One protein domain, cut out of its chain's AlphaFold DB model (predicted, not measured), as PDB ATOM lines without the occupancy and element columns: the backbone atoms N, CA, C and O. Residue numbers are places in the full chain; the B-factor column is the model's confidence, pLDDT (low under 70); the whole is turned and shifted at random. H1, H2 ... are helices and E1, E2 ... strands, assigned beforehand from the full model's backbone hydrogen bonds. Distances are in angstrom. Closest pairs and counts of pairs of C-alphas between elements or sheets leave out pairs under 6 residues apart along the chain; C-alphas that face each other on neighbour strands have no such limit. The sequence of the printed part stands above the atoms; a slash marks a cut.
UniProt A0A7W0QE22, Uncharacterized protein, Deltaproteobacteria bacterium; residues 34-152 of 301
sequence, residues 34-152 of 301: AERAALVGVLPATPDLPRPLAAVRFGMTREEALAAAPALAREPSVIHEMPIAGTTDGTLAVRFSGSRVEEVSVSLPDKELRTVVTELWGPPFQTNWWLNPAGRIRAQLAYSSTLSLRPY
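AT A GLANCE: This is residues 34 to 152 of the 301 residues of an uncharacterized protein of Deltaproteobacteria bacterium (UniProt A0A7W0QE22). One strongly twisted sheet of six strands forms a wall, with the long link of residues 43 to 61 passing across one of its faces and the opposite face bare. H2 packs at one end of that covered face, near E2 and E3, while H3 packs over E5 at the other end and H1 packs on H3. The 119 printed residues hold three named helices and six named strands, in the order H1 H2 E1 E2 E3 H3 E4 E5 E6. The sheet's order is E1 E2 E3 E6 E5 E4, all antiparallel, and the class is mixed, helices and strands. The whole is compact, with a radius of gyration of the C-alphas of 13.3 A and spans of 35 by 31 by 22 A.

HOW THE PARTS SIT: Begin with H1, residues 34 to 42, which is not on the sheet. Residues 62 to 68 are H2, on the sheet at a height of 6.1 A and over none of its strands. Next come E1, residues 79 to 83, E2, residues 91 to 97, and E3, residues 100 to 107: a meander, each strand the antiparallel neighbour of the one before. Look at N 80 and O 94, 3.0 A apart, between E1 and E2, and at N 93 and O 105, 2.9 A, between E2 and E3. The closest C-alphas of H2 and E3 are those of Arg 62 and Arg 100, 5.9 A apart. H3, residues 113 to 121, touches H1 at a steep tilt of 47 degrees, the same way; their closest C-alphas, Arg 36 and Val 116, are 6.8 A apart. A second meander holds E4, residues 129 to 132, E5, residues 137 to 142, and E6, residues 146 to 151; find N 130 and O 139, 2.8 A, and N 140 and O 148, 2.8 A. Between the two meanders E3 and E6 are antiparallel neighbours, with N 104 and O 149 within hydrogen-bond range at 2.9 A. H3 is on the sheet at a height of 9.7 A, over E5 and along it at 9 degrees on the local plane. In H1, H2 and H3 every O i to N i+4 pair is within hydrogen-bond range.

IN THESE COORDINATES: Find C-alpha 34 at (246.721, 254.627, 421.664); from there H1 runs 12.5 A to C-alpha 42. E2 runs 19.4 A, and E3 runs 20.6 A from C-alpha 100 at (244.613, 255.515, 388.230). H3 covers 12.1 A, E5 15.5 A, and E6 16.5 A, ending at C-alpha 151, (255.380, 257.755, 393.432).

THE WHOLE: The C-alphas farthest apart, Pro 76 and Pro 123, are 37.3 A apart. The printed part has no cut, and its one long link is H1 to H2. Mean pLDDT of the printed part is 90.2; residue 76 alone is under 70.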
ATOM      1  N   ALA A  34     247.510 255.605 422.411       92.06
ATOM      2  CA  ALA A  34     246.721 254.627 421.664       92.06
ATOM      3  C   ALA A  34     246.705 254.931 420.156       92.06
ATOM      4  O   ALA A  34     246.991 254.046 419.353       92.06
ATOM      5  N   GLU A  35     246.461 256.190 419.775       92.69
ATOM      6  CA  GLU A  35     246.488 256.635 418.373       92.69
ATOM      7  C   GLU A  35     247.872 256.455 417.745       92.69
ATOM      8  O   GLU A  35     248.005 256.000 416.611       92.69
ATOM      9  N   ARG A  36     248.924 256.768 418.503       92.81
ATOM     10  CA  ARG A  36     250.307 256.533 418.099       92.81
ATOM     11  C   ARG A  36     250.575 255.046 417.875       92.81
ATOM     12  O   ARG A  36     251.164 254.691 416.859       92.81
ATOM     13  N   ALA A  37     250.146 254.178 418.792       92.88
ATOM     14  CA  ALA A  37     250.305 252.733 418.635       92.88
ATOM     15  C   ALA A  37     249.546 252.207 417.404       92.88
ATOM     16  O   ALA A  37     250.088 251.394 416.655       92.88
ATOM     17  N   ALA A  38     248.336 252.716 417.152       93.12
ATOM     18  CA  ALA A  38     247.568 252.408 415.951       93.12
ATOM     19  C   ALA A  38     248.311 252.831 414.673       93.12
ATOM     20  O   ALA A  38     248.466 252.027 413.754       93.12
ATOM     21  N   LEU A  39     248.847 254.056 414.638       92.06
ATOM     22  CA  LEU A  39     249.640 254.554 413.514       92.06
ATOM     23  C   LEU A  39     250.896 253.723 413.266       92.06
ATOM     24  O   LEU A  39     251.153 253.359 412.125       92.06
ATOM     25  N   VAL A  40     251.650 253.368 414.308       93.00
ATOM     26  CA  VAL A  40     252.827 252.488 414.187       93.00
ATOM     27  C   VAL A  40     252.429 251.084 413.713       93.00
ATOM     28  O   VAL A  40     253.171 250.431 412.983       93.00
ATOM     29  N   GLY A  41     251.237 250.610 414.085       92.75
ATOM     30  CA  GLY A  41     250.684 249.348 413.599       92.75
ATOM     31  C   GLY A  41     250.299 249.367 412.116       92.75
ATOM     32  O   GLY A  41     250.284 248.309 411.483       92.75
ATOM     33  N   VAL A  42     250.009 250.545 411.562       94.12
ATOM     34  CA  VAL A  42     249.565 250.745 410.176       94.12
ATOM     35  C   VAL A  42     250.704 251.180 409.256       94.12
ATOM     36  O   VAL A  42     250.767 250.725 408.113       94.12
ATOM     37  N   LEU A  43     251.606 252.032 409.735       96.00
ATOM     38  CA  LEU A  43     252.730 252.547 408.967       96.00
ATOM     39  C   LEU A  43     253.902 251.545 408.953       96.00
ATOM     40  O   LEU A  43     254.206 250.914 409.969       96.00
ATOM     41  N   PRO A  44     254.583 251.378 407.809       95.62
ATOM     42  CA  PRO A  44     255.796 250.571 407.714       95.62
ATOM     43  C   PRO A  44     257.016 251.277 408.329       95.62
ATOM     44  O   PRO A  44     256.996 252.481 408.564       95.62
ATOM     45  N   ALA A  45     258.101 250.531 408.569       94.44
ATOM     46  CA  ALA A  45     259.335 251.046 409.189       94.44
ATOM     47  C   ALA A  45     260.150 252.001 408.294       94.44
ATOM     48  O   ALA A  45     261.055 252.679 408.762       94.44
ATOM     49  N   THR A  46     259.831 252.065 407.004       94.75
ATOM     50  CA  THR A  46     260.352 253.046 406.045       94.75
ATOM     51  C   THR A  46     259.173 253.651 405.291       94.75
ATOM     52  O   THR A  46     258.122 253.011 405.260       94.75
ATOM     53  N   PRO A  47     259.309 254.829 404.655       95.75
ATOM     54  CA  PRO A  47     258.227 255.417 403.869       95.75
ATOM     55  C   PRO A  47     257.724 254.449 402.788       95.75
ATOM     56  O   PRO A  47     258.412 254.188 401.806       95.75
ATOM     57  N   ASP A  48     256.540 253.884 402.979       96.62
ATOM     58  CA  ASP A  48     255.906 252.943 402.056       96.62
ATOM     59  C   ASP A  48     254.391 252.953 402.301       96.62
ATOM     60  O   ASP A  48     253.915 253.557 403.271       96.62
ATOM     61  N   LEU A  49     253.624 252.320 401.418       96.31
ATOM     62  CA  LEU A  49     252.180 252.258 401.540       96.31
ATOM     63  C   LEU A  49     251.773 251.609 402.877       96.31
ATOM     64  O   LEU A  49     252.329 250.577 403.266       96.31
ATOM     65  N   PRO A  50     250.795 252.196 403.593       95.94
ATOM     66  CA  PRO A  50     250.268 251.643 404.837       95.94
ATOM     67  C   PRO A  50     249.853 250.178 404.683       95.94
ATOM     68  O   PRO A  50     249.333 249.795 403.640       95.94
ATOM     69  N   ARG A  51     250.003 249.361 405.734       94.94
ATOM     70  CA  ARG A  51     249.744 247.906 405.679       94.94
ATOM     71  C   ARG A  51     248.383 247.522 405.076       94.94
ATOM     72  O   ARG A  51     248.375 246.614 404.246       94.94
ATOM     73  N   PRO A  52     247.254 248.192 405.399       93.44
ATOM     74  CA  PRO A  52     245.961 247.892 404.769       93.44
ATOM     75  C   PRO A  52     245.927 248.126 403.249       93.44
ATOM     76  O   PRO A  52     245.046 247.617 402.566       93.44
ATOM     77  N   LEU A  53     246.883 248.897 402.726       95.38
ATOM     78  CA  LEU A  53     247.037 249.275 401.324       95.38
ATOM     79  C   LEU A  53     248.328 248.717 400.700       95.38
ATOM     80  O   LEU A  53     248.667 249.098 399.587       95.38
ATOM     81  N   ALA A  54     249.041 247.799 401.362       94.44
ATOM     82  CA  ALA A  54     250.333 247.291 400.883       94.44
ATOM     83  C   ALA A  54     250.246 246.536 399.540       94.44
ATOM     84  O   ALA A  54     251.240 246.406 398.829       94.44
ATOM     85  N   ALA A  55     249.060 246.026 399.185       95.06
ATOM     86  CA  ALA A  55     248.806 245.390 397.892       95.06
ATOM     87  C   ALA A  55     248.463 246.395 396.774       95.06
ATOM     88  O   ALA A  55     248.526 246.041 395.594       95.06
ATOM     89  N   VAL A  56     248.104 247.634 397.125       94.88
ATOM     90  CA  VAL A  56     247.857 248.711 396.161       94.88
ATOM     91  C   VAL A  56     249.195 249.165 395.582       94.88
ATOM     92  O   VAL A  56     250.227 249.121 396.243       94.88
ATOM     93  N   ARG A  57     249.201 249.601 394.324       94.94
ATOM     94  CA  ARG A  57     250.372 250.207 393.682       94.94
ATOM     95  C   ARG A  57     249.965 251.480 392.965       94.94
ATOM     96  O   ARG A  57     248.867 251.566 392.413       94.94
ATOM     97  N   PHE A  58     250.868 252.453 392.924       94.00
ATOM     98  CA  PHE A  58     250.672 253.640 392.096       94.00
ATOM     99  C   PHE A  58     250.496 253.248 390.627       94.00
ATOM    100  O   PHE A  58     251.144 252.327 390.130       94.00
ATOM    101  N   GLY A  59     249.584 253.931 389.942       91.31
ATOM    102  CA  GLY A  59     249.222 253.625 388.563       91.31
ATOM    103  C   GLY A  59     248.205 252.491 388.391       91.31
ATOM    104  O   GLY A  59     247.670 252.381 387.287       91.31
ATOM    105  N   MET A  60     247.879 251.697 389.423       94.25
ATOM    106  CA  MET A  60     246.757 250.745 389.350       94.25
ATOM    107  C   MET A  60     245.466 251.471 388.991       94.25
ATOM    108  O   MET A  60     245.241 252.604 389.418       94.25
ATOM    109  N   THR A  61     244.614 250.817 388.214       92.69
ATOM    110  CA  THR A  61     243.263 251.303 387.951       92.69
ATOM    111  C   THR A  61     242.421 251.288 389.228       92.69
ATOM    112  O   THR A  61     242.726 250.589 390.195       92.69
ATOM    113  N   ARG A  62     241.323 252.047 389.230       90.69
ATOM    114  CA  ARG A  62     240.346 252.039 390.328       90.69
ATOM    115  C   ARG A  62     239.854 250.637 390.676       90.69
ATOM    116  O   ARG A  62     239.784 250.296 391.849       90.69
ATOM    117  N   GLU A  63     239.540 249.827 389.670       91.44
ATOM    118  CA  GLU A  63     239.046 248.463 389.866       91.44
ATOM    119  C   GLU A  63     240.103 247.565 390.521       91.44
ATOM    120  O   GLU A  63     239.820 246.920 391.530       91.44
ATOM    121  N   GLU A  64     241.341 247.600 390.021       94.62
ATOM    122  CA  GLU A  64     242.465 246.848 390.596       94.62
ATOM    123  C   GLU A  64     242.747 247.269 392.043       94.62
ATOM    124  O   GLU A  64     242.950 246.419 392.909       94.62
ATOM    125  N   ALA A  65     242.712 248.573 392.333       93.31
ATOM    126  CA  ALA A  65     242.950 249.096 393.676       93.31
ATOM    127  C   ALA A  65     241.847 248.682 394.666       93.31
ATOM    128  O   ALA A  65     242.152 248.263 395.781       93.31
ATOM    129  N   LEU A  66     240.573 248.747 394.261       90.19
ATOM    130  CA  LEU A  66     239.445 248.302 395.089       90.19
ATOM    131  C   LEU A  66     239.444 246.780 395.302       90.19
ATOM    132  O   LEU A  66     239.018 246.312 396.357       90.19
ATOM    133  N   ALA A  67     239.934 246.005 394.330       92.12
ATOM    134  CA  ALA A  67     240.134 244.567 394.487       92.12
ATOM    135  C   ALA A  67     241.290 244.250 395.452       92.12
ATOM    136  O   ALA A  67     241.175 243.338 396.271       92.12
ATOM    137  N   ALA A  68     242.382 245.018 395.390       93.19
ATOM    138  CA  ALA A  68     243.542 244.870 396.268       93.19
ATOM    139  C   ALA A  68     243.277 245.336 397.714       93.19
ATOM    140  O   ALA A  68     243.897 244.819 398.641       93.19
ATOM    141  N   ALA A  69     242.351 246.280 397.913       90.56
ATOM    142  CA  ALA A  69     241.955 246.794 399.222       90.56
ATOM    143  C   ALA A  69     240.418 246.901 399.354       90.56
ATOM    144  O   ALA A  69     239.861 248.000 399.291       90.56
ATOM    145  N   PRO A  70     239.710 245.779 399.604       83.94
ATOM    146  CA  PRO A  70     238.242 245.741 399.632       83.94
ATOM    147  C   PRO A  70     237.585 246.606 400.714       83.94
ATOM    148  O   PRO A  70     236.391 246.882 400.631       83.94
ATOM    149  N   ALA A  71     238.351 247.003 401.734       83.00
ATOM    150  CA  ALA A  71     237.901 247.881 402.810       83.00
ATOM    151  C   ALA A  71     237.785 249.358 402.386       83.00
ATOM    152  O   ALA A  71     237.234 250.153 403.143       83.00
ATOM    153  N   LEU A  72     238.297 249.740 401.206       83.56
ATOM    154  CA  LEU A  72     238.088 251.080 400.658       83.56
ATOM    155  C   LEU A  72     236.601 251.274 400.355       83.56
ATOM    156  O   LEU A  72     235.991 250.455 399.660       83.56
ATOM    157  N   ALA A  73     236.020 252.371 400.849       75.62
ATOM    158  CA  ALA A  73     234.639 252.728 400.536       75.62
ATOM    159  C   ALA A  73     234.434 252.740 399.013       75.62
ATOM    160  O   ALA A  73     235.277 253.249 398.290       75.62
ATOM    161  N   ARG A  74     233.332 252.195 398.488       71.50
ATOM    162  CA  ARG A  74     233.090 252.100 397.027       71.50
ATOM    163  C   ARG A  74     232.422 253.340 396.428       71.50
ATOM    164  O   ARG A  74     231.808 253.263 395.366       71.50
ATOM    165  N   GLU A  75     232.497 254.468 397.118       71.75
ATOM    166  CA  GLU A  75     231.817 255.686 396.698       71.75
ATOM    167  C   GLU A  75     232.347 256.195 395.350       71.75
ATOM    168  O   GLU A  75     233.523 256.017 395.038       71.75
ATOM    169  N   PRO A  76     231.518 256.867 394.533       60.09
ATOM    170  CA  PRO A  76     231.950 257.406 393.245       60.09
ATOM    171  C   PRO A  76     232.982 258.547 393.356       60.09
ATOM    172  O   PRO A  76     233.433 259.040 392.323       60.09
ATOM    173  N   SER A  77     233.426 258.910 394.561       72.88
ATOM    174  CA  SER A  77     234.422 259.950 394.848       72.88
ATOM    175  C   SER A  77     235.812 259.671 394.255       72.88
ATOM    176  O   SER A  77     236.275 258.538 394.204       72.88
ATOM    177  N   VAL A  78     236.526 260.726 393.857       73.06
ATOM    178  CA  VAL A  78     237.943 260.667 393.434       73.06
ATOM    179  C   VAL A  78     238.866 260.223 394.583       73.06
ATOM    180  O   VAL A  78     239.993 259.785 394.348       73.06
ATOM    181  N   ILE A  79     238.379 260.325 395.819       80.12
ATOM    182  CA  ILE A  79     239.065 259.946 397.049       80.12
ATOM    183  C   ILE A  79     238.251 258.843 397.725       80.12
ATOM    184  O   ILE A  79     237.073 259.035 398.022       80.12
ATOM    185  N   HIS A  80     238.886 257.700 397.961       82.88
ATOM    186  CA  HIS A  80     238.288 256.566 398.658       82.88
ATOM    187  C   HIS A  80     238.938 256.402 400.018       82.88
ATOM    188  O   HIS A  80     240.154 256.232 400.086       82.88
ATOM    189  N   GLU A  81     238.136 256.427 401.075       88.44
ATOM    190  CA  GLU A  81     238.637 256.448 402.447       88.44
ATOM    191  C   GLU A  81     238.324 255.152 403.198       88.44
ATOM    192  O   GLU A  81     237.378 254.424 402.877       88.44
ATOM    193  N   MET A  82     239.132 254.870 404.217       90.62
ATOM    194  CA  MET A  82     238.840 253.897 405.263       90.62
ATOM    195  C   MET A  82     239.358 254.408 406.617       90.62
ATOM    196  O   MET A  82     240.389 255.085 406.659       90.62
ATOM    197  N   PRO A  83     238.685 254.084 407.731       91.56
ATOM    198  CA  PRO A  83     239.133 254.500 409.053       91.56
ATOM    199  C   PRO A  83     240.390 253.742 409.499       91.56
ATOM    200  O   PRO A  83     240.562 252.555 409.216       91.56
ATOM    201  N   ILE A  84     241.244 254.414 410.270       91.44
ATOM    202  CA  ILE A  84     242.364 253.796 410.981       91.44
ATOM    203  C   ILE A  84     241.841 253.288 412.327       91.44
ATOM    204  O   ILE A  84     241.495 254.063 413.223       91.44
ATOM    205  N   ALA A  85     241.788 251.965 412.482       88.75
ATOM    206  CA  ALA A  85     241.367 251.337 413.730       88.75
ATOM    207  C   ALA A  85     242.222 251.816 414.919       88.75
ATOM    208  O   ALA A  85     243.449 251.789 414.855       88.75
ATOM    209  N   GLY A  86     241.570 252.223 416.013       87.38
ATOM    210  CA  GLY A  86     242.249 252.710 417.222       87.38
ATOM    211  C   GLY A  86     242.614 254.200 417.200       87.38
ATOM    212  O   GLY A  86     243.361 254.645 418.068       87.38
ATOM    213  N   THR A  87     242.086 254.965 416.239       89.00
ATOM    214  CA  THR A  87     242.233 256.428 416.183       89.00
ATOM    215  C   THR A  87     240.887 257.140 416.185       89.00
ATOM    216  O   THR A  87     239.893 256.582 415.719       89.00
ATOM    217  N   THR A  88     240.860 258.373 416.695       86.12
ATOM    218  CA  THR A  88     239.693 259.255 416.575       86.12
ATOM    219  C   THR A  88     239.793 259.987 415.238       86.12
ATOM    220  O   THR A  88     240.745 260.735 415.031       86.12
ATOM    221  N   ASP A  89     238.868 259.720 414.314       86.62
ATOM    222  CA  ASP A  89     238.773 260.359 412.986       86.62
ATOM    223  C   ASP A  89     239.990 260.182 412.056       86.62
ATOM    224  O   ASP A  89     240.113 260.862 411.036       86.62
ATOM    225  N   GLY A  90     240.897 259.255 412.373       90.38
ATOM    226  CA  GLY A  90     242.026 258.942 411.508       90.38
ATOM    227  C   GLY A  90     241.587 258.175 410.265       90.38
ATOM    228  O   GLY A  90     240.829 257.205 410.358       90.38
ATOM    229  N   THR A  91     242.090 258.574 409.100       93.81
ATOM    230  CA  THR A  91     241.717 257.974 407.815       93.81
ATOM    231  C   THR A  91     242.929 257.617 406.965       93.81
ATOM    232  O   THR A  91     243.964 258.286 406.979       93.81
ATOM    233  N   LEU A  92     242.788 256.535 406.204       93.75
ATOM    234  CA  LEU A  92     243.599 256.252 405.027       93.75
ATOM    235  C   LEU A  92     242.769 256.602 403.803       93.75
ATOM    236  O   LEU A  92     241.624 256.161 403.715       93.75
ATOM    237  N   ALA A  93     243.342 257.327 402.851       93.25
ATOM    238  CA  ALA A  93     242.663 257.641 401.606       93.25
ATOM    239  C   ALA A  93     243.502 257.277 400.385       93.25
ATOM    240  O   ALA A  93     244.723 257.422 400.387       93.25
ATOM    241  N   VAL A  94     242.841 256.831 399.320       93.50
ATOM    242  CA  VAL A  94     243.441 256.622 398.000       93.50
ATOM    243  C   VAL A  94     242.828 257.628 397.035       93.50
ATOM    244  O   VAL A  94     241.614 257.622 396.819       93.50
ATOM    245  N   ARG A  95     243.667 258.491 396.457       92.56
ATOM    246  CA  ARG A  95     243.279 259.496 395.463       92.56
ATOM    247  C   ARG A  95     243.637 259.019 394.061       92.56
ATOM    248  O   ARG A  95     244.762 258.576 393.803       92.56
ATOM    249  N   PHE A  96     242.683 259.156 393.147       89.62
ATOM    250  CA  PHE A  96     242.836 258.782 391.744       89.62
ATOM    251  C   PHE A  96     243.020 260.019 390.850       89.62
ATOM    252  O   PHE A  96     242.316 261.011 391.006       89.62
ATOM    253  N   SER A  97     243.930 259.952 389.875       83.69
ATOM    254  CA  SER A  97     243.996 260.891 388.745       83.69
ATOM    255  C   SER A  97     243.371 260.228 387.530       83.69
ATOM    256  O   SER A  97     243.880 259.216 387.037       83.69
ATOM    257  N   GLY A  98     242.244 260.757 387.056       83.62
ATOM    258  CA  GLY A  98     241.431 260.055 386.066       83.62
ATOM    259  C   GLY A  98     240.991 258.694 386.611       83.62
ATOM    260  O   GLY A  98     240.159 258.627 387.511       83.62
ATOM    261  N   SER A  99     241.564 257.607 386.088       85.06
ATOM    262  CA  SER A  99     241.233 256.232 386.482       85.06
ATOM    263  C   SER A  99     242.319 255.510 387.283       85.06
ATOM    264  O   SER A  99     242.142 254.323 387.565       85.06
ATOM    265  N   ARG A 100     243.431 256.172 387.641       90.44
ATOM    266  CA  ARG A 100     244.613 255.515 388.230       90.44
ATOM    267  C   ARG A 100     245.024 256.087 389.584       90.44
ATOM    268  O   ARG A 100     244.905 257.288 389.797       90.44
ATOM    269  N   VAL A 101     245.532 255.234 390.474       92.50
ATOM    270  CA  VAL A 101     246.050 255.623 391.796       92.50
ATOM    271  C   VAL A 101     247.222 256.589 391.638       92.50
ATOM    272  O   VAL A 101     248.231 256.246 391.019       92.50
ATOM    273  N   GLU A 102     247.105 257.778 392.223       91.56
ATOM    274  CA  GLU A 102     248.123 258.838 392.172       91.56
ATOM    275  C   GLU A 102     248.775 259.066 393.536       91.56
ATOM    276  O   GLU A 102     249.971 259.331 393.633       91.56
ATOM    277  N   GLU A 103     247.976 258.972 394.593       94.31
ATOM    278  CA  GLU A 103     248.383 259.328 395.942       94.31
ATOM    279  C   GLU A 103     247.647 258.459 396.956       94.31
ATOM    280  O   GLU A 103     246.472 258.128 396.785       94.31
ATOM    281  N   VAL A 104     248.353 258.130 398.030       95.38
ATOM    282  CA  VAL A 104     247.769 257.580 399.248       95.38
ATOM    283  C   VAL A 104     248.005 258.579 400.363       95.38
ATOM    284  O   VAL A 104     249.115 259.084 400.493       95.38
ATOM    285  N   SER A 105     246.999 258.882 401.171       95.12
ATOM    286  CA  SER A 105     247.159 259.763 402.321       95.12
ATOM    287  C   SER A 105     246.807 259.065 403.626       95.12
ATOM    288  O   SER A 105     245.955 258.180 403.680       95.12
ATOM    289  N   VAL A 106     247.503 259.465 404.684       95.25
ATOM    290  CA  VAL A 106     247.197 259.130 406.073       95.25
ATOM    291  C   VAL A 106     246.860 260.440 406.759       95.25
ATOM    292  O   VAL A 106     247.708 261.329 406.836       95.25
ATOM    293  N   SER A 107     245.624 260.588 407.211       93.56
ATOM    294  CA  SER A 107     245.154 261.801 407.864       93.56
ATOM    295  C   SER A 107     244.823 261.519 409.315       93.56
ATOM    296  O   SER A 107     244.189 260.514 409.629       93.56
ATOM    297  N   LEU A 108     245.243 262.423 410.191       90.44
ATOM    298  CA  LEU A 108     244.857 262.448 411.594       90.44
ATOM    299  C   LEU A 108     244.457 263.897 411.912       90.44
ATOM    300  O   LEU A 108     245.329 264.722 412.219       90.44
ATOM    301  N   PRO A 109     243.172 264.254 411.725       85.56
ATOM    302  CA  PRO A 109     242.688 265.616 411.926       85.56
ATOM    303  C   PRO A 109     243.075 266.156 413.305       85.56
ATOM    304  O   PRO A 109     243.080 265.421 414.286       85.56
ATOM    305  N   ASP A 110     243.459 267.433 413.378       82.69
ATOM    306  CA  ASP A 110     243.855 268.130 414.618       82.69
ATOM    307  C   ASP A 110     245.048 267.535 415.391       82.69
ATOM    308  O   ASP A 110     245.387 268.006 416.488       82.69
ATOM    309  N   LYS A 111     245.734 266.546 414.803       86.06
ATOM    310  CA  LYS A 111     246.923 265.916 415.372       86.06
ATOM    311  C   LYS A 111     248.194 266.267 414.605       86.06
ATOM    312  O   LYS A 111     248.180 266.512 413.397       86.06
ATOM    313  N   GLU A 112     249.318 266.291 415.314       86.94
ATOM    314  CA  GLU A 112     250.643 266.448 414.714       86.94
ATOM    315  C   GLU A 112     251.259 265.084 414.375       86.94
ATOM    316  O   GLU A 112     251.743 264.355 415.240       86.94
ATOM    317  N   LEU A 113     251.271 264.734 413.085       91.19
ATOM    318  CA  LEU A 113     251.853 263.470 412.621       91.19
ATOM    319  C   LEU A 113     253.383 263.492 412.587       91.19
ATOM    320  O   LEU A 113     253.997 262.426 412.604       91.19
ATOM    321  N   ARG A 114     253.999 264.684 412.545       92.00
ATOM    322  CA  ARG A 114     255.451 264.869 412.374       92.00
ATOM    323  C   ARG A 114     256.256 264.037 413.363       92.00
ATOM    324  O   ARG A 114     257.181 263.349 412.940       92.00
ATOM    325  N   THR A 115     255.915 264.099 414.647       89.06
ATOM    326  CA  THR A 115     256.650 263.389 415.701       89.06
ATOM    327  C   THR A 115     256.623 261.882 415.459       89.06
ATOM    328  O   THR A 115     257.671 261.245 415.454       89.06
ATOM    329  N   VAL A 116     255.449 261.322 415.147       91.88
ATOM    330  CA  VAL A 116     255.283 259.879 414.902       91.88
ATOM    331  C   VAL A 116     256.096 259.417 413.693       91.88
ATOM    332  O   VAL A 116     256.832 258.438 413.788       91.88
ATOM    333  N   VAL A 117     256.006 260.123 412.562       94.94
ATOM    334  CA  VAL A 117     256.744 259.726 411.349       94.94
ATOM    335  C   VAL A 117     258.252 259.936 411.492       94.94
ATOM    336  O   VAL A 117     259.024 259.148 410.959       94.94
ATOM    337  N   THR A 118     258.686 260.948 412.252       94.00
ATOM    338  CA  THR A 118     260.114 261.208 412.496       94.00
ATOM    339  C   THR A 118     260.736 260.127 413.371       94.00
ATOM    340  O   THR A 118     261.864 259.711 413.136       94.00
ATOM    341  N   GLU A 119     260.013 259.637 414.374       92.94
ATOM    342  CA  GLU A 119     260.492 258.520 415.186       92.94
ATOM    343  C   GLU A 119     260.548 257.209 414.403       92.94
ATOM    344  O   GLU A 119     261.460 256.412 414.609       92.94
ATOM    345  N   LEU A 120     259.589 256.988 413.500       95.06
ATOM    346  CA  LEU A 120     259.510 255.757 412.720       95.06
ATOM    347  C   LEU A 120     260.546 255.714 411.591       95.06
ATOM    348  O   LEU A 120     261.140 254.668 411.349       95.06
ATOM    349  N   TRP A 121     260.752 256.832 410.893       96.44
ATOM    350  CA  TRP A 121     261.550 256.896 409.661       96.44
ATOM    351  C   TRP A 121     262.848 257.692 409.798       96.44
ATOM    352  O   TRP A 121     263.617 257.782 408.842       96.44
ATOM    353  N   GLY A 122     263.097 258.280 410.967       95.69
ATOM    354  CA  GLY A 122     264.193 259.213 411.182       95.69
ATOM    355  C   GLY A 122     263.869 260.642 410.721       95.69
ATOM    356  O   GLY A 122     262.727 260.959 410.369       95.69
ATOM    357  N   PRO A 123     264.865 261.545 410.741       94.38
ATOM    358  CA  PRO A 123     264.678 262.929 410.321       94.38
ATOM    359  C   PRO A 123     264.265 263.011 408.843       94.38
ATOM    360  O   PRO A 123     264.699 262.190 408.033       94.38
ATOM    361  N   PRO A 124     263.439 264.001 408.468       92.31
ATOM    362  CA  PRO A 124     263.030 264.154 407.084       92.31
ATOM    363  C   PRO A 124     264.211 264.625 406.215       92.31
ATOM    364  O   PRO A 124     265.101 265.336 406.681       92.31
ATOM    365  N   PHE A 125     264.198 264.250 404.936       87.06
ATOM    366  CA  PHE A 125     265.198 264.646 403.937       87.06
ATOM    367  C   PHE A 125     265.213 266.166 403.693       87.06
ATOM    368  O   PHE A 125     266.266 266.775 403.537       87.06
ATOM    369  N   GLN A 126     264.031 266.781 403.686       82.25
ATOM    370  CA  GLN A 126     263.811 268.233 403.685       82.25
ATOM    371  C   GLN A 126     262.754 268.570 404.737       82.25
ATOM    372  O   GLN A 126     262.180 267.662 405.318       82.25
ATOM    373  N   THR A 127     262.442 269.849 404.967       82.94
ATOM    374  CA  THR A 127     261.566 270.341 406.051       82.94
ATOM    375  C   THR A 127     260.395 269.429 406.432       82.94
ATOM    376  O   THR A 127     260.099 269.302 407.618       82.94
ATOM    377  N   ASN A 128     259.702 268.796 405.481       88.50
ATOM    378  CA  ASN A 128     258.549 267.937 405.748       88.50
ATOM    379  C   ASN A 128     258.462 266.640 404.916       88.50
ATOM    380  O   ASN A 128     257.363 266.081 404.871       88.50
ATOM    381  N   TRP A 129     259.527 266.170 404.246       89.50
ATOM    382  CA  TRP A 129     259.454 264.979 403.368       89.50
ATOM    383  C   TRP A 129     260.457 263.886 403.722       89.50
ATOM    384  O   TRP A 129     261.583 264.171 404.111       89.50
ATOM    385  N   TRP A 130     260.065 262.642 403.472       94.31
ATOM    386  CA  TRP A 130     260.896 261.447 403.559       94.31
ATOM    387  C   TRP A 130     260.907 260.739 402.209       94.31
ATOM    388  O   TRP A 130     259.949 260.821 401.437       94.31
ATOM    389  N   LEU A 131     261.995 260.028 401.932       94.25
ATOM    390  CA  LEU A 131     262.206 259.329 400.672       94.25
ATOM    391  C   LEU A 131     262.474 257.854 400.948       94.25
ATOM    392  O   LEU A 131     263.225 257.510 401.858       94.25
ATOM    393  N   ASN A 132     261.896 256.991 400.122       94.88
ATOM    394  CA  ASN A 132     262.245 255.584 400.027       94.88
ATOM    395  C   ASN A 132     262.602 255.275 398.564       94.88
ATOM    396  O   ASN A 132     261.711 254.956 397.769       94.88
ATOM    397  N   PRO A 133     263.890 255.377 398.185       91.06
ATOM    398  CA  PRO A 133     264.326 255.107 396.818       91.06
ATOM    399  C   PRO A 133     264.068 253.669 396.366       91.06
ATOM    400  O   PRO A 133     263.701 253.458 395.214       91.06
ATOM    401  N   ALA A 134     264.190 252.693 397.271       90.69
ATOM    402  CA  ALA A 134     263.944 251.286 396.958       90.69
ATOM    403  C   ALA A 134     262.461 251.021 396.645       90.69
ATOM    404  O   ALA A 134     262.147 250.331 395.679       90.69
ATOM    405  N   GLY A 135     261.555 251.616 397.428       90.56
ATOM    406  CA  GLY A 135     260.109 251.546 397.197       90.56
ATOM    407  C   GLY A 135     259.596 252.500 396.114       90.56
ATOM    408  O   GLY A 135     258.435 252.405 395.734       90.56
ATOM    409  N   ARG A 136     260.438 253.418 395.613       93.25
ATOM    410  CA  ARG A 136     260.048 254.531 394.725       93.25
ATOM    411  C   ARG A 136     258.901 255.362 395.306       93.25
ATOM    412  O   ARG A 136     257.954 255.721 394.603       93.25
ATOM    413  N   ILE A 137     258.996 255.678 396.598       94.88
ATOM    414  CA  ILE A 137     257.975 256.429 397.337       94.88
ATOM    415  C   ILE A 137     258.570 257.689 397.940       94.88
ATOM    416  O   ILE A 137     259.635 257.674 398.556       94.88
ATOM    417  N   ARG A 138     257.832 258.787 397.796       94.25
ATOM    418  CA  ARG A 138     258.056 260.025 398.533       94.25
ATOM    419  C   ARG A 138     256.874 260.242 399.458       94.25
ATOM    420  O   ARG A 138     255.728 260.247 399.014       94.25
ATOM    421  N   ALA A 139     257.174 260.437 400.735       94.69
ATOM    422  CA  ALA A 139     256.197 260.803 401.744       94.69
ATOM    423  C   ALA A 139     256.368 262.280 402.102       94.69
ATOM    424  O   ALA A 139     257.483 262.750 402.314       94.69
ATOM    425  N   GLN A 140     255.274 263.023 402.178       92.69
ATOM    426  CA  GLN A 140     255.251 264.442 402.488       92.69
ATOM    427  C   GLN A 140     254.189 264.725 403.534       92.69
ATOM    428  O   GLN A 140     253.028 264.367 403.370       92.69
ATOM    429  N   LEU A 141     254.558 265.479 404.560       91.06
ATOM    430  CA  LEU A 141     253.601 265.975 405.529       91.06
ATOM    431  C   LEU A 141     253.016 267.322 405.075       91.06
ATOM    432  O   LEU A 141     253.670 268.363 405.179       91.06
ATOM    433  N   ALA A 142     251.782 267.306 404.572       81.62
ATOM    434  CA  ALA A 142     251.012 268.496 404.226       81.62
ATOM    435  C   ALA A 142     250.353 269.065 405.484       81.62
ATOM    436  O   ALA A 142     249.659 268.347 406.206       81.62
ATOM    437  N   TYR A 143     250.598 270.354 405.746       70.75
ATOM    438  CA  TYR A 143     250.025 271.089 406.874       70.75
ATOM    439  C   TYR A 143     250.007 270.251 408.159       70.75
ATOM    440  O   TYR A 143     248.930 270.091 408.679       70.75
ATOM    441  N   SER A 144     251.104 269.608 408.582       77.19
ATOM    442  CA  SER A 144     251.290 268.800 409.820       77.19
ATOM    443  C   SER A 144     250.324 267.647 410.204       77.19
ATOM    444  O   SER A 144     250.684 266.885 411.100       77.19
ATOM    445  N   SER A 145     249.169 267.449 409.555       85.81
ATOM    446  CA  SER A 145     248.140 266.445 409.945       85.81
ATOM    447  C   SER A 145     247.867 265.399 408.877       85.81
ATOM    448  O   SER A 145     247.190 264.410 409.149       85.81
ATOM    449  N   THR A 146     248.359 265.615 407.660       91.94
ATOM    450  CA  THR A 146     248.111 264.714 406.541       91.94
ATOM    451  C   THR A 146     249.431 264.337 405.906       91.94
ATOM    452  O   THR A 146     250.165 265.181 405.394       91.94
ATOM    453  N   LEU A 147     249.742 263.053 405.952       94.56
ATOM    454  CA  LEU A 147     250.896 262.465 405.307       94.56
ATOM    455  C   LEU A 147     250.481 261.954 403.929       94.56
ATOM    456  O   LEU A 147     249.719 261.000 403.834       94.56
ATOM    457  N   SER A 148     250.964 262.589 402.870       94.38
ATOM    458  CA  SER A 148     250.777 262.167 401.482       94.38
ATOM    459  C   SER A 148     251.932 261.269 401.049       94.38
ATOM    460  O   SER A 148     253.092 261.619 401.248       94.38
ATOM    461  N   LEU A 149     251.624 260.124 400.454       95.44
ATOM    462  CA  LEU A 149     252.557 259.211 399.810       95.44
ATOM    463  C   LEU A 149     252.289 259.217 398.308       95.44
ATOM    464  O   LEU A 149     251.163 258.989 397.859       95.44
ATOM    465  N   ARG A 150     253.339 259.458 397.530       94.31
ATOM    466  CA  ARG A 150     253.292 259.550 396.069       94.31
ATOM    467  C   ARG A 150     254.414 258.732 395.438       94.31
ATOM    468  O   ARG A 150     255.436 258.504 396.099       94.31
ATOM    469  N   PRO A 151     254.269 258.335 394.162       93.88
ATOM    470  CA  PRO A 151     255.380 257.755 393.432       93.88
ATOM    471  C   PRO A 151     256.527 258.767 393.351       93.88
ATOM    472  O   PRO A 151     256.310 259.977 393.283       93.88
ATOM    473  N   TYR A 152     257.748 258.260 393.365       92.88
ATOM    474  CA  TYR A 152     258.977 259.039 393.379       92.88
ATOM    475  C   TYR A 152     259.922 258.525 392.304       92.88
ATOM    476  O   TYR A 152     260.068 257.318 392.107       92.88
TER     477      TYR A 152